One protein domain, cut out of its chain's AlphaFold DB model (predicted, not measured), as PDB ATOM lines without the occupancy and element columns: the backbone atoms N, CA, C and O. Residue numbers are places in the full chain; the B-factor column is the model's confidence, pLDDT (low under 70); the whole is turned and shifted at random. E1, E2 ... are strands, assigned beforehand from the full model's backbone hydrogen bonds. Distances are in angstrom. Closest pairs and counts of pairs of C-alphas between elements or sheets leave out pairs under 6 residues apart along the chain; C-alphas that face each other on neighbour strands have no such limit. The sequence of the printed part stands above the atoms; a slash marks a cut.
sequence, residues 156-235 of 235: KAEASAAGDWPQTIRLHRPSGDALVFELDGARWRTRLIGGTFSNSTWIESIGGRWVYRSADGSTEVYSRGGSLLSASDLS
ATOM      1  N   LYS A 156     148.617 225.110 115.650       94.81
ATOM      2  CA  LYS A 156     148.139 226.491 115.508       94.81
ATOM      3  C   LYS A 156     147.218 226.930 116.646       94.81
ATOM      4  O   LYS A 156     146.516 226.104 117.225       94.81
ATOM      5  N   ALA A 157     147.142 228.238 116.874       96.12
ATOM      6  CA  ALA A 157     146.122 228.885 117.695       96.12
ATOM      7  C   ALA A 157     144.939 229.364 116.828       96.12
ATOM      8  O   ALA A 157     145.059 230.308 116.052       96.12
ATOM      9  N   GLU A 158     143.782 228.716 116.954       95.38
ATOM     10  CA  GLU A 158     142.531 229.067 116.267       95.38
ATOM     11  C   GLU A 158     141.642 229.868 117.236       95.38
ATOM     12  O   GLU A 158     141.033 229.297 118.141       95.38
ATOM     13  N   ALA A 159     141.617 231.196 117.085       94.12
ATOM     14  CA  ALA A 159     140.744 232.091 117.849       94.12
ATOM     15  C   ALA A 159     139.332 232.156 117.236       94.12
ATOM     16  O   ALA A 159     139.175 232.066 116.017       94.12
ATOM     17  N   SER A 160     138.315 232.336 118.080       93.69
ATOM     18  CA  SER A 160     136.924 232.558 117.675       93.69
ATOM     19  C   SER A 160     136.740 233.897 116.947       93.69
ATOM     20  O   SER A 160     137.583 234.794 117.037       93.69
ATOM     21  N   ALA A 161     135.628 234.056 116.230       88.62
ATOM     22  CA  ALA A 161     135.325 235.294 115.527       88.62
ATOM     23  C   ALA A 161     135.033 236.448 116.503       88.62
ATOM     24  O   ALA A 161     134.628 236.255 117.654       88.62
ATOM     25  N   ALA A 162     135.229 237.681 116.031       82.56
ATOM     26  CA  ALA A 162     134.895 238.875 116.799       82.56
ATOM     27  C   ALA A 162     133.369 238.988 116.954       82.56
ATOM     28  O   ALA A 162     132.671 239.324 116.000       82.56
ATOM     29  N   GLY A 163     132.870 238.703 118.159       83.38
ATOM     30  CA  GLY A 163     131.439 238.664 118.480       83.38
ATOM     31  C   GLY A 163     130.944 237.306 118.990       83.38
ATOM     32  O   GLY A 163     129.856 237.256 119.559       83.38
ATOM     33  N   ASP A 164     131.737 236.238 118.852       88.88
ATOM     34  CA  ASP A 164     131.422 234.929 119.432       88.88
ATOM     35  C   ASP A 164     131.437 234.998 120.970       88.88
ATOM     36  O   ASP A 164     132.340 235.594 121.560       88.88
ATOM     37  N   TRP A 165     130.469 234.351 121.630       86.00
ATOM     38  CA  TRP A 165     130.403 234.252 123.092       86.00
ATOM     39  C   TRP A 165     130.069 232.817 123.550       86.00
ATOM     40  O   TRP A 165     129.065 232.268 123.093       86.00
ATOM     41  N   PRO A 166     130.860 232.209 124.461       86.44
ATOM     42  CA  PRO A 166     132.133 232.714 124.981       86.44
ATOM     43  C   PRO A 166     133.186 232.819 123.869       86.44
ATOM     44  O   PRO A 166     133.281 231.944 123.007       86.44
ATOM     45  N   GLN A 167     134.004 233.875 123.905       92.75
ATOM     46  CA  GLN A 167     135.184 233.928 123.048       92.75
ATOM     47  C   GLN A 167     136.107 232.764 123.424       92.75
ATOM     48  O   GLN A 167     136.369 232.551 124.612       92.75
ATOM     49  N   THR A 168     136.614 232.026 122.431       95.06
ATOM     50  CA  THR A 168     137.546 230.905 122.655       95.06
ATOM     51  C   THR A 168     138.828 231.005 121.831       95.06
ATOM     52  O   THR A 168     138.823 231.508 120.712       95.06
ATOM     53  N   ILE A 169     139.924 230.467 122.368       95.75
ATOM     54  CA  ILE A 169     141.116 230.085 121.599       95.75
ATOM     55  C   ILE A 169     141.280 228.571 121.704       95.75
ATOM     56  O   ILE A 169     141.099 227.987 122.775       95.75
ATOM     57  N   ARG A 170     141.622 227.934 120.583       95.69
ATOM     58  CA  ARG A 170     141.894 226.497 120.482       95.69
ATOM     59  C   ARG A 170     143.320 226.273 119.983       95.69
ATOM     60  O   ARG A 170     143.613 226.612 118.837       95.69
ATOM     61  N   LEU A 171     144.195 225.702 120.812       95.56
ATOM     62  CA  LEU A 171     145.522 225.253 120.373       95.56
ATOM     63  C   LEU A 171     145.413 223.831 119.835       95.56
ATOM     64  O   LEU A 171     145.144 222.915 120.608       95.56
ATOM     65  N   HIS A 172     145.620 223.648 118.535       94.00
ATOM     66  CA  HIS A 172     145.632 222.327 117.897       94.00
ATOM     67  C   HIS A 172     146.957 221.623 118.212       94.00
ATOM     68  O   HIS A 172     148.020 222.236 118.095       94.00
ATOM     69  N   ARG A 173     146.894 220.359 118.647       92.62
ATOM     70  CA  ARG A 173     148.055 219.548 119.050       92.62
ATOM     71  C   ARG A 173     148.378 218.450 118.026       92.62
ATOM     72  O   ARG A 173     147.462 217.984 117.352       92.62
ATOM     73  N   PRO A 174     149.633 217.957 117.965       91.31
ATOM     74  CA  PRO A 174     150.012 216.846 117.082       91.31
ATOM     75  C   PRO A 174     149.218 215.552 117.330       91.31
ATOM     76  O   PRO A 174     148.991 214.796 116.394       91.31
ATOM     77  N   SER A 175     148.718 215.337 118.557       87.25
ATOM     78  CA  SER A 175     147.817 214.224 118.913       87.25
ATOM     79  C   SER A 175     146.408 214.324 118.300       87.25
ATOM     80  O   SER A 175     145.563 213.464 118.548       87.25
ATOM     81  N   GLY A 176     146.116 215.405 117.570       85.81
ATOM     82  CA  GLY A 176     144.803 215.749 117.020       85.81
ATOM     83  C   GLY A 176     143.760 216.212 118.039       85.81
ATOM     84  O   GLY A 176     142.598 216.421 117.682       85.81
ATOM     85  N   ASP A 177     144.165 216.408 119.296       87.62
ATOM     86  CA  ASP A 177     143.387 217.134 120.298       87.62
ATOM     87  C   ASP A 177     143.510 218.652 120.124       87.62
ATOM     88  O   ASP A 177     144.412 219.159 119.454       87.62
ATOM     89  N   ALA A 178     142.625 219.394 120.792       91.44
ATOM     90  CA  ALA A 178     142.781 220.831 120.957       91.44
ATOM     91  C   ALA A 178     142.634 221.242 122.426       91.44
ATOM     92  O   ALA A 178     141.649 220.889 123.077       91.44
ATOM     93  N   LEU A 179     143.586 222.030 122.930       92.94
ATOM     94  CA  LEU A 179     143.445 222.708 124.220       92.94
ATOM     95  C   LEU A 179     142.526 223.917 124.029       92.94
ATOM     96  O   LEU A 179     142.790 224.754 123.164       92.94
ATOM     97  N   VAL A 180     141.449 224.002 124.810       94.56
ATOM     98  CA  VAL A 180     140.447 225.075 124.707       94.56
ATOM     99  C   VAL A 180     140.568 226.027 125.893       94.56
ATOM    100  O   VAL A 180     140.641 225.607 127.051       94.56
ATOM    101  N   PHE A 181     140.555 227.319 125.583       95.50
ATOM    102  CA  PHE A 181     140.626 228.418 126.537       95.50
ATOM    103  C   PHE A 181     139.484 229.393 126.253       95.50
ATOM    104  O   PHE A 181     139.264 229.746 125.095       95.50
ATOM    105  N   GLU A 182     138.776 229.844 127.286       94.94
ATOM    106  CA  GLU A 182     137.770 230.913 127.197       94.94
ATOM    107  C   GLU A 182     138.343 232.225 127.759       94.94
ATOM    108  O   GLU A 182     139.278 232.197 128.564       94.94
ATOM    109  N   LEU A 183     137.794 233.377 127.349       92.38
ATOM    110  CA  LEU A 183     138.265 234.695 127.797       92.38
ATOM    111  C   LEU A 183     137.904 235.006 129.266       92.38
ATOM    112  O   LEU A 183     136.864 235.580 129.583       92.38
ATOM    113  N   ASP A 184     138.832 234.654 130.146       90.50
ATOM    114  CA  ASP A 184     139.013 235.065 131.540       90.50
ATOM    115  C   ASP A 184     139.432 236.529 131.762       90.50
ATOM    116  O   ASP A 184     140.516 236.806 132.291       90.50
ATOM    117  N   GLY A 185     138.604 237.480 131.325       86.25
ATOM    118  CA  GLY A 185     138.829 238.919 131.499       86.25
ATOM    119  C   GLY A 185     139.960 239.465 130.620       86.25
ATOM    120  O   GLY A 185     139.696 240.077 129.591       86.25
ATOM    121  N   ALA A 186     141.215 239.242 131.022       84.25
ATOM    122  CA  ALA A 186     142.419 239.625 130.267       84.25
ATOM    123  C   ALA A 186     143.329 238.434 129.901       84.25
ATOM    124  O   ALA A 186     144.258 238.587 129.107       84.25
ATOM    125  N   ARG A 187     143.070 237.246 130.462       90.56
ATOM    126  CA  ARG A 187     143.755 235.989 130.126       90.56
ATOM    127  C   ARG A 187     142.758 235.003 129.551       90.56
ATOM    128  O   ARG A 187     141.580 235.059 129.866       90.56
ATOM    129  N   TRP A 188     143.235 234.063 128.755       94.75
ATOM    130  CA  TRP A 188     142.418 232.974 128.243       94.75
ATOM    131  C   TRP A 188     142.745 231.729 129.056       94.75
ATOM    132  O   TRP A 188     143.888 231.275 129.041       94.75
ATOM    133  N   ARG A 189     141.773 231.206 129.806       95.12
ATOM    134  CA  ARG A 189     141.969 230.103 130.761       95.12
ATOM    135  C   ARG A 189     141.083 228.920 130.390       95.12
ATOM    136  O   ARG A 189     139.980 229.096 129.872       95.12
ATOM    137  N   THR A 190     141.547 227.700 130.644       94.00
ATOM    138  CA  THR A 190     140.707 226.506 130.469       94.00
ATOM    139  C   THR A 190     139.653 226.469 131.573       94.00
ATOM    140  O   THR A 190     139.991 226.512 132.760       94.00
ATOM    141  N   ARG A 191     138.374 226.387 131.188       92.75
ATOM    142  CA  ARG A 191     137.269 226.175 132.127       92.75
ATOM    143  C   ARG A 191     137.248 224.716 132.586       92.75
ATOM    144  O   ARG A 191     137.333 223.796 131.775       92.75
ATOM    145  N   LEU A 192     137.135 224.517 133.891       89.81
ATOM    146  CA  LEU A 192     137.081 223.219 134.553       89.81
ATOM    147  C   LEU A 192     135.632 222.750 134.743       89.81
ATOM    148  O   LEU A 192     134.677 223.532 134.689       89.81
ATOM    149  N   ILE A 193     135.463 221.456 135.025       86.12
ATOM    150  CA  ILE A 193     134.185 220.902 135.491       86.12
ATOM    151  C   ILE A 193     133.814 221.603 136.808       86.12
ATOM    152  O   ILE A 193     134.645 221.724 137.704       86.12
ATOM    153  N   GLY A 194     132.580 222.105 136.906       88.94
ATOM    154  CA  GLY A 194     132.153 223.019 137.977       88.94
ATOM    155  C   GLY A 194     132.252 224.510 137.617       88.94
ATOM    156  O   GLY A 194     131.834 225.353 138.402       88.94
ATOM    157  N   GLY A 195     132.749 224.853 136.423       88.00
ATOM    158  CA  GLY A 195     132.669 226.201 135.848       88.00
ATOM    159  C   GLY A 195     133.784 227.170 136.255       88.00
ATOM    160  O   GLY A 195     133.858 228.259 135.683       88.00
ATOM    161  N   THR A 196     134.658 226.776 137.183       92.06
ATOM    162  CA  THR A 196     135.867 227.516 137.579       92.06
ATOM    163  C   THR A 196     136.920 227.532 136.467       92.06
ATOM    164  O   THR A 196     136.838 226.773 135.502       92.06
ATOM    165  N   PHE A 197     137.930 228.394 136.590       92.44
ATOM    166  CA  PHE A 197     139.029 228.504 135.627       92.44
ATOM    167  C   PHE A 197     140.339 227.956 136.191       92.44
ATOM    168  O   PHE A 197     140.682 228.226 137.343       92.44
ATOM    169  N   SER A 198     141.086 227.213 135.371       90.50
ATOM    170  CA  SER A 198     142.423 226.743 135.738       90.50
ATOM    171  C   SER A 198     143.428 227.893 135.784       90.50
ATOM    172  O   SER A 198     143.454 228.733 134.889       90.50
ATOM    173  N   ASN A 199     144.304 227.883 136.790       88.44
ATOM    174  CA  ASN A 199     145.465 228.774 136.872       88.44
ATOM    175  C   ASN A 199     146.774 228.116 136.399       88.44
ATOM    176  O   ASN A 199     147.792 228.796 136.362       88.44
ATOM    177  N   SER A 200     146.770 226.819 136.065       89.25
ATOM    178  CA  SER A 200     147.982 226.102 135.641       89.25
ATOM    179  C   SER A 200     148.296 226.237 134.152       89.25
ATOM    180  O   SER A 200     149.422 225.981 133.757       89.25
ATOM    181  N   THR A 201     147.328 226.631 133.323       91.62
ATOM    182  CA  THR A 201     147.511 226.825 131.877       91.62
ATOM    183  C   THR A 201     146.743 228.054 131.410       91.62
ATOM    184  O   THR A 201     145.574 228.241 131.762       91.62
ATOM    185  N   TRP A 202     147.379 228.907 130.607       94.94
ATOM    186  CA  TRP A 202     146.711 230.075 130.027       94.94
ATOM    187  C   TRP A 202     147.348 230.544 128.720       94.94
ATOM    188  O   TRP A 202     148.497 230.230 128.412       94.94
ATOM    189  N   ILE A 203     146.586 231.336 127.964       95.88
ATOM    190  CA  ILE A 203     147.085 232.137 126.844       95.88
ATOM    191  C   ILE A 203     146.909 233.618 127.183       95.88
ATOM    192  O   ILE A 203     145.893 234.037 127.740       95.88
ATOM    193  N   GLU A 204     147.898 234.431 126.832       93.94
ATOM    194  CA  GLU A 204     147.870 235.890 126.942       93.94
ATOM    195  C   GLU A 204     148.250 236.542 125.600       93.94
ATOM    196  O   GLU A 204     148.961 235.953 124.785       93.94
ATOM    197  N   SER A 205     147.724 237.742 125.327       92.38
ATOM    198  CA  SER A 205     148.016 238.490 124.095       92.38
ATOM    199  C   SER A 205     149.096 239.531 124.382       92.38
ATOM    200  O   SER A 205     148.846 240.506 125.088       92.38
ATOM    201  N   ILE A 206     150.307 239.320 123.863       92.62
ATOM    202  CA  ILE A 206     151.478 240.171 124.125       92.62
ATOM    203  C   ILE A 206     152.034 240.659 122.788       92.62
ATOM    204  O   ILE A 206     152.403 239.862 121.929       92.62
ATOM    205  N   GLY A 207     152.070 241.979 122.579       91.62
ATOM    206  CA  GLY A 207     152.581 242.575 121.334       91.62
ATOM    207  C   GLY A 207     151.843 242.118 120.065       91.62
ATOM    208  O   GLY A 207     152.438 242.066 118.993       91.62
ATOM    209  N   GLY A 208     150.568 241.723 120.185       90.69
ATOM    210  CA  GLY A 208     149.784 241.150 119.085       90.69
ATOM    211  C   GLY A 208     150.107 239.686 118.748       90.69
ATOM    212  O   GLY A 208     149.626 239.189 117.733       90.69
ATOM    213  N   ARG A 209     150.901 238.997 119.574       94.94
ATOM    214  CA  ARG A 209     151.164 237.551 119.514       94.94
ATOM    215  C   ARG A 209     150.371 236.834 120.603       94.94
ATOM    216  O   ARG A 209     150.140 237.409 121.667       94.94
ATOM    217  N   TRP A 210     150.000 235.582 120.362       95.38
ATOM    218  CA  TRP A 210     149.458 234.719 121.414       95.38
ATOM    219  C   TRP A 210     150.617 234.005 122.103       95.38
ATOM    220  O   TRP A 210     151.431 233.373 121.434       95.38
ATOM    221  N   VAL A 211     150.701 234.116 123.425       95.88
ATOM    222  CA  VAL A 211     151.700 233.426 124.247       95.88
ATOM    223  C   VAL A 211     150.958 232.425 125.116       95.88
ATOM    224  O   VAL A 211     150.206 232.822 126.004       95.88
ATOM    225  N   TYR A 212     151.135 231.139 124.827       95.50
ATOM    226  CA  TYR A 212     150.671 230.041 125.665       95.50
ATOM    227  C   TYR A 212     151.726 229.705 126.715       95.50
ATOM    228  O   TYR A 212     152.924 229.711 126.421       95.50
ATOM    229  N   ARG A 213     151.264 229.389 127.925       94.62
ATOM    230  CA  ARG A 213     152.073 228.844 129.015       94.62
ATOM    231  C   ARG A 213     151.401 227.588 129.553       94.62
ATOM    232  O   ARG A 213     150.203 227.603 129.859       94.62
ATOM    233  N   SER A 214     152.177 226.518 129.637       91.62
ATOM    234  CA  SER A 214     151.753 225.222 130.158       91.62
ATOM    235  C   SER A 214     151.834 225.149 131.693       91.62
ATOM    236  O   SER A 214     152.267 226.091 132.358       91.62
ATOM    237  N   ALA A 215     151.457 223.988 132.244       89.75
ATOM    238  CA  ALA A 215     151.617 223.670 133.663       89.75
ATOM    239  C   ALA A 215     153.035 223.179 134.019       89.75
ATOM    240  O   ALA A 215     153.463 223.331 135.158       89.75
ATOM    241  N   ASP A 216     153.753 222.603 133.050       89.25
ATOM    242  CA  ASP A 216     155.185 222.268 133.120       89.25
ATOM    243  C   ASP A 216     156.102 223.496 132.916       89.25
ATOM    244  O   ASP A 216     157.299 223.431 133.181       89.25
ATOM    245  N   GLY A 217     155.539 224.634 132.497       87.44
ATOM    246  CA  GLY A 217     156.232 225.907 132.308       87.44
ATOM    247  C   GLY A 217     156.801 226.140 130.904       87.44
ATOM    248  O   GLY A 217     157.235 227.264 130.626       87.44
ATOM    249  N   SER A 218     156.746 225.149 130.003       91.31
ATOM    250  CA  SER A 218     156.995 225.378 128.577       91.31
ATOM    251  C   SER A 218     156.117 226.511 128.028       91.31
ATOM    252  O   SER A 218     154.987 226.774 128.465       91.31
ATOM    253  N   THR A 219     156.690 227.259 127.089       94.88
ATOM    254  CA  THR A 219     156.093 228.463 126.511       94.88
ATOM    255  C   THR A 219     156.059 228.339 124.995       94.88
ATOM    256  O   THR A 219     157.072 228.053 124.360       94.88
ATOM    257  N   GLU A 220     154.895 228.602 124.406       95.81
ATOM    258  CA  GLU A 220     154.684 228.560 122.956       95.81
ATOM    259  C   GLU A 220     154.184 229.923 122.475       95.81
ATOM    260  O   GLU A 220     153.219 230.483 123.005       95.81
ATOM    261  N   VAL A 221     154.846 230.481 121.464       96.31
ATOM    262  CA  VAL A 221     154.537 231.798 120.902       96.31
ATOM    263  C   VAL A 221     153.983 231.623 119.498       96.31
ATOM    264  O   VAL A 221     154.654 231.082 118.621       96.31
ATOM    265  N   TYR A 222     152.783 232.144 119.267       96.50
ATOM    266  CA  TYR A 222     152.086 232.102 117.986       96.50
ATOM    267  C   TYR A 222     151.886 233.508 117.407       96.50
ATOM    268  O   TYR A 222     151.738 234.502 118.125       96.50
ATOM    269  N   SER A 223     151.830 233.598 116.080       96.00
ATOM    270  CA  SER A 223     151.453 234.815 115.362       96.00
ATOM    271  C   SER A 223     149.988 235.184 115.626       96.00
ATOM    272  O   SER A 223     149.180 234.342 116.021       96.00
ATOM    273  N   ARG A 224     149.600 236.435 115.338       93.75
ATOM    274  CA  ARG A 224     148.195 236.877 115.430       93.75
ATOM    275  C   ARG A 224     147.238 235.991 114.616       93.75
ATOM    276  O   ARG A 224     146.100 235.795 115.026       93.75
ATOM    277  N   GLY A 225     147.714 235.478 113.477       92.88
ATOM    278  CA  GLY A 225     146.985 234.577 112.577       92.88
ATOM    279  C   GLY A 225     147.047 233.095 112.964       92.88
ATOM    280  O   GLY A 225     146.546 232.262 112.219       92.88
ATOM    281  N   GLY A 226     147.665 232.761 114.100       94.31
ATOM    282  CA  GLY A 226     147.630 231.425 114.689       94.31
ATOM    283  C   GLY A 226     148.819 230.518 114.384       94.31
ATOM    284  O   GLY A 226     148.926 229.479 115.022       94.31
ATOM    285  N   SER A 227     149.722 230.868 113.468       94.38
ATOM    286  CA  SER A 227     150.916 230.057 113.156       94.38
ATOM    287  C   SER A 227     151.899 230.028 114.329       94.38
ATOM    288  O   SER A 227     152.176 231.084 114.898       94.38
ATOM    289  N   LEU A 228     152.461 228.863 114.666       94.44
ATOM    290  CA  LEU A 228     153.543 228.756 115.653       94.44
ATOM    291  C   LEU A 228     154.789 229.528 115.173       94.44
ATOM    292  O   LEU A 228     155.108 229.518 113.986       94.44
ATOM    293  N   LEU A 229     155.470 230.220 116.091       93.38
ATOM    294  CA  LEU A 229     156.697 230.994 115.839       93.38
ATOM    295  C   LEU A 229     157.881 230.525 116.695       93.38
ATOM    296  O   LEU A 229     159.026 230.686 116.288       93.38
ATOM    297  N   SER A 230     157.609 230.015 117.896       92.44
ATOM    298  CA  SER A 230     158.605 229.496 118.834       92.44
ATOM    299  C   SER A 230     157.927 228.559 119.830       92.44
ATOM    300  O   SER A 230     156.801 228.833 120.249       92.44
ATOM    301  N   ALA A 231     158.623 227.501 120.231       90.75
ATOM    302  CA  ALA A 231     158.309 226.688 121.397       90.75
ATOM    303  C   ALA A 231     159.603 226.507 122.200       90.75
ATOM    304  O   ALA A 231     160.675 226.351 121.610       90.75
ATOM    305  N   SER A 232     159.514 226.572 123.526       91.00
ATOM    306  CA  SER A 232     160.661 226.420 124.424       91.00
ATOM    307  C   SER A 232     160.228 225.824 125.757       91.00
ATOM    308  O   SER A 232     159.358 226.393 126.426       91.00
ATOM    309  N   ASP A 233     160.869 224.733 126.154       80.88
ATOM    310  CA  ASP A 233     160.717 224.128 127.476       80.88
ATOM    311  C   ASP A 233     161.501 224.913 128.543       80.88
ATOM    312  O   ASP A 233     162.353 225.746 128.218       80.88
ATOM    313  N   LEU A 234     161.218 224.657 129.825       62.91
ATOM    314  CA  LEU A 234     162.083 225.125 130.910       62.91
ATOM    315  C   LEU A 234     163.304 224.207 131.049       62.91
ATOM    316  O   LEU A 234     163.168 222.985 131.063       62.91
ATOM    317  N   SER A 235     164.477 224.831 131.182       47.69
ATOM    318  CA  SER A 235     165.766 224.209 131.520       47.69
ATOM    319  C   SER A 235     165.994 224.144 133.027       47.69
ATOM    320  O   SER A 235     165.840 225.226 133.644       47.69
TER     321      SER A 235
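What this domain is: This is residues 156 to 235 of the 235 residues of an uncharacterized protein of Roseateles aquatilis (UniProt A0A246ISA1). One eight-stranded antiparallel sheet curls round like part of a barrel and folds back on itself, so that E1 to E4 make one leaf and E6 to E8 a facing leaf, with the bent strand E5 as the hinge. The barrel is not closed by pairing, though the start of E1 comes near E8. The 80 printed residues hold no named helix and eight strands, E1 to E8, in a meander, each strand the antiparallel neighbour of the one before. The class is all strand; the whole is compact, with a radius of gyration of the C-alphas of 12.2 A and spans of 34 by 27 by 26 A.

Where its parts are: E1, residues 156 to 159, begins at C-alpha 156 (148.139, 226.491, 115.508). E2 is residues 168 to 172, E3 residues 178 to 184, 18.1 A long, and E4 residues 187 to 191. E5, residues 197 to 206, is 20.6 A long and bends by 92 degrees at residue 200. E6 is residues 209 to 213, E7 residues 219 to 222, and E8 residues 228 to 232, ending at C-alpha 232 (160.661, 226.420, 124.424).

How they stand to each other: The sheet is strongly twisted, with E1 and E8 as edge strands. Within hydrogen-bond range are N 158 and O 170 of E1 and E2, 2.8 A, and N 169 and O 181 of E2 and E3, 2.9 A. E3 is staggered, pairing with E2 over 178 to 182 and with E4 over 182 to 184, where N 184 and O 187 are 2.8 A apart. Further pairs are N 188 and O 203 of E4 and E5, 2.8 A; N 204 and O 211 of E5 and E6, 2.9 A; N 212 and O 220 of E6 and E7, 2.8 A; and N 221 and O 230 of E7 and E8, 2.8 A. The closest C-alphas of E1 and E8, Lys 156 and Leu 228, are 5.9 A apart. E3 and E7 are apart.

The domain as a whole: The two farthest C-alphas, of Gly 163 and Ser 235, are 39.5 A apart. The printed part has no cut and no long link. Residues 234 to 235 have pLDDT under 70.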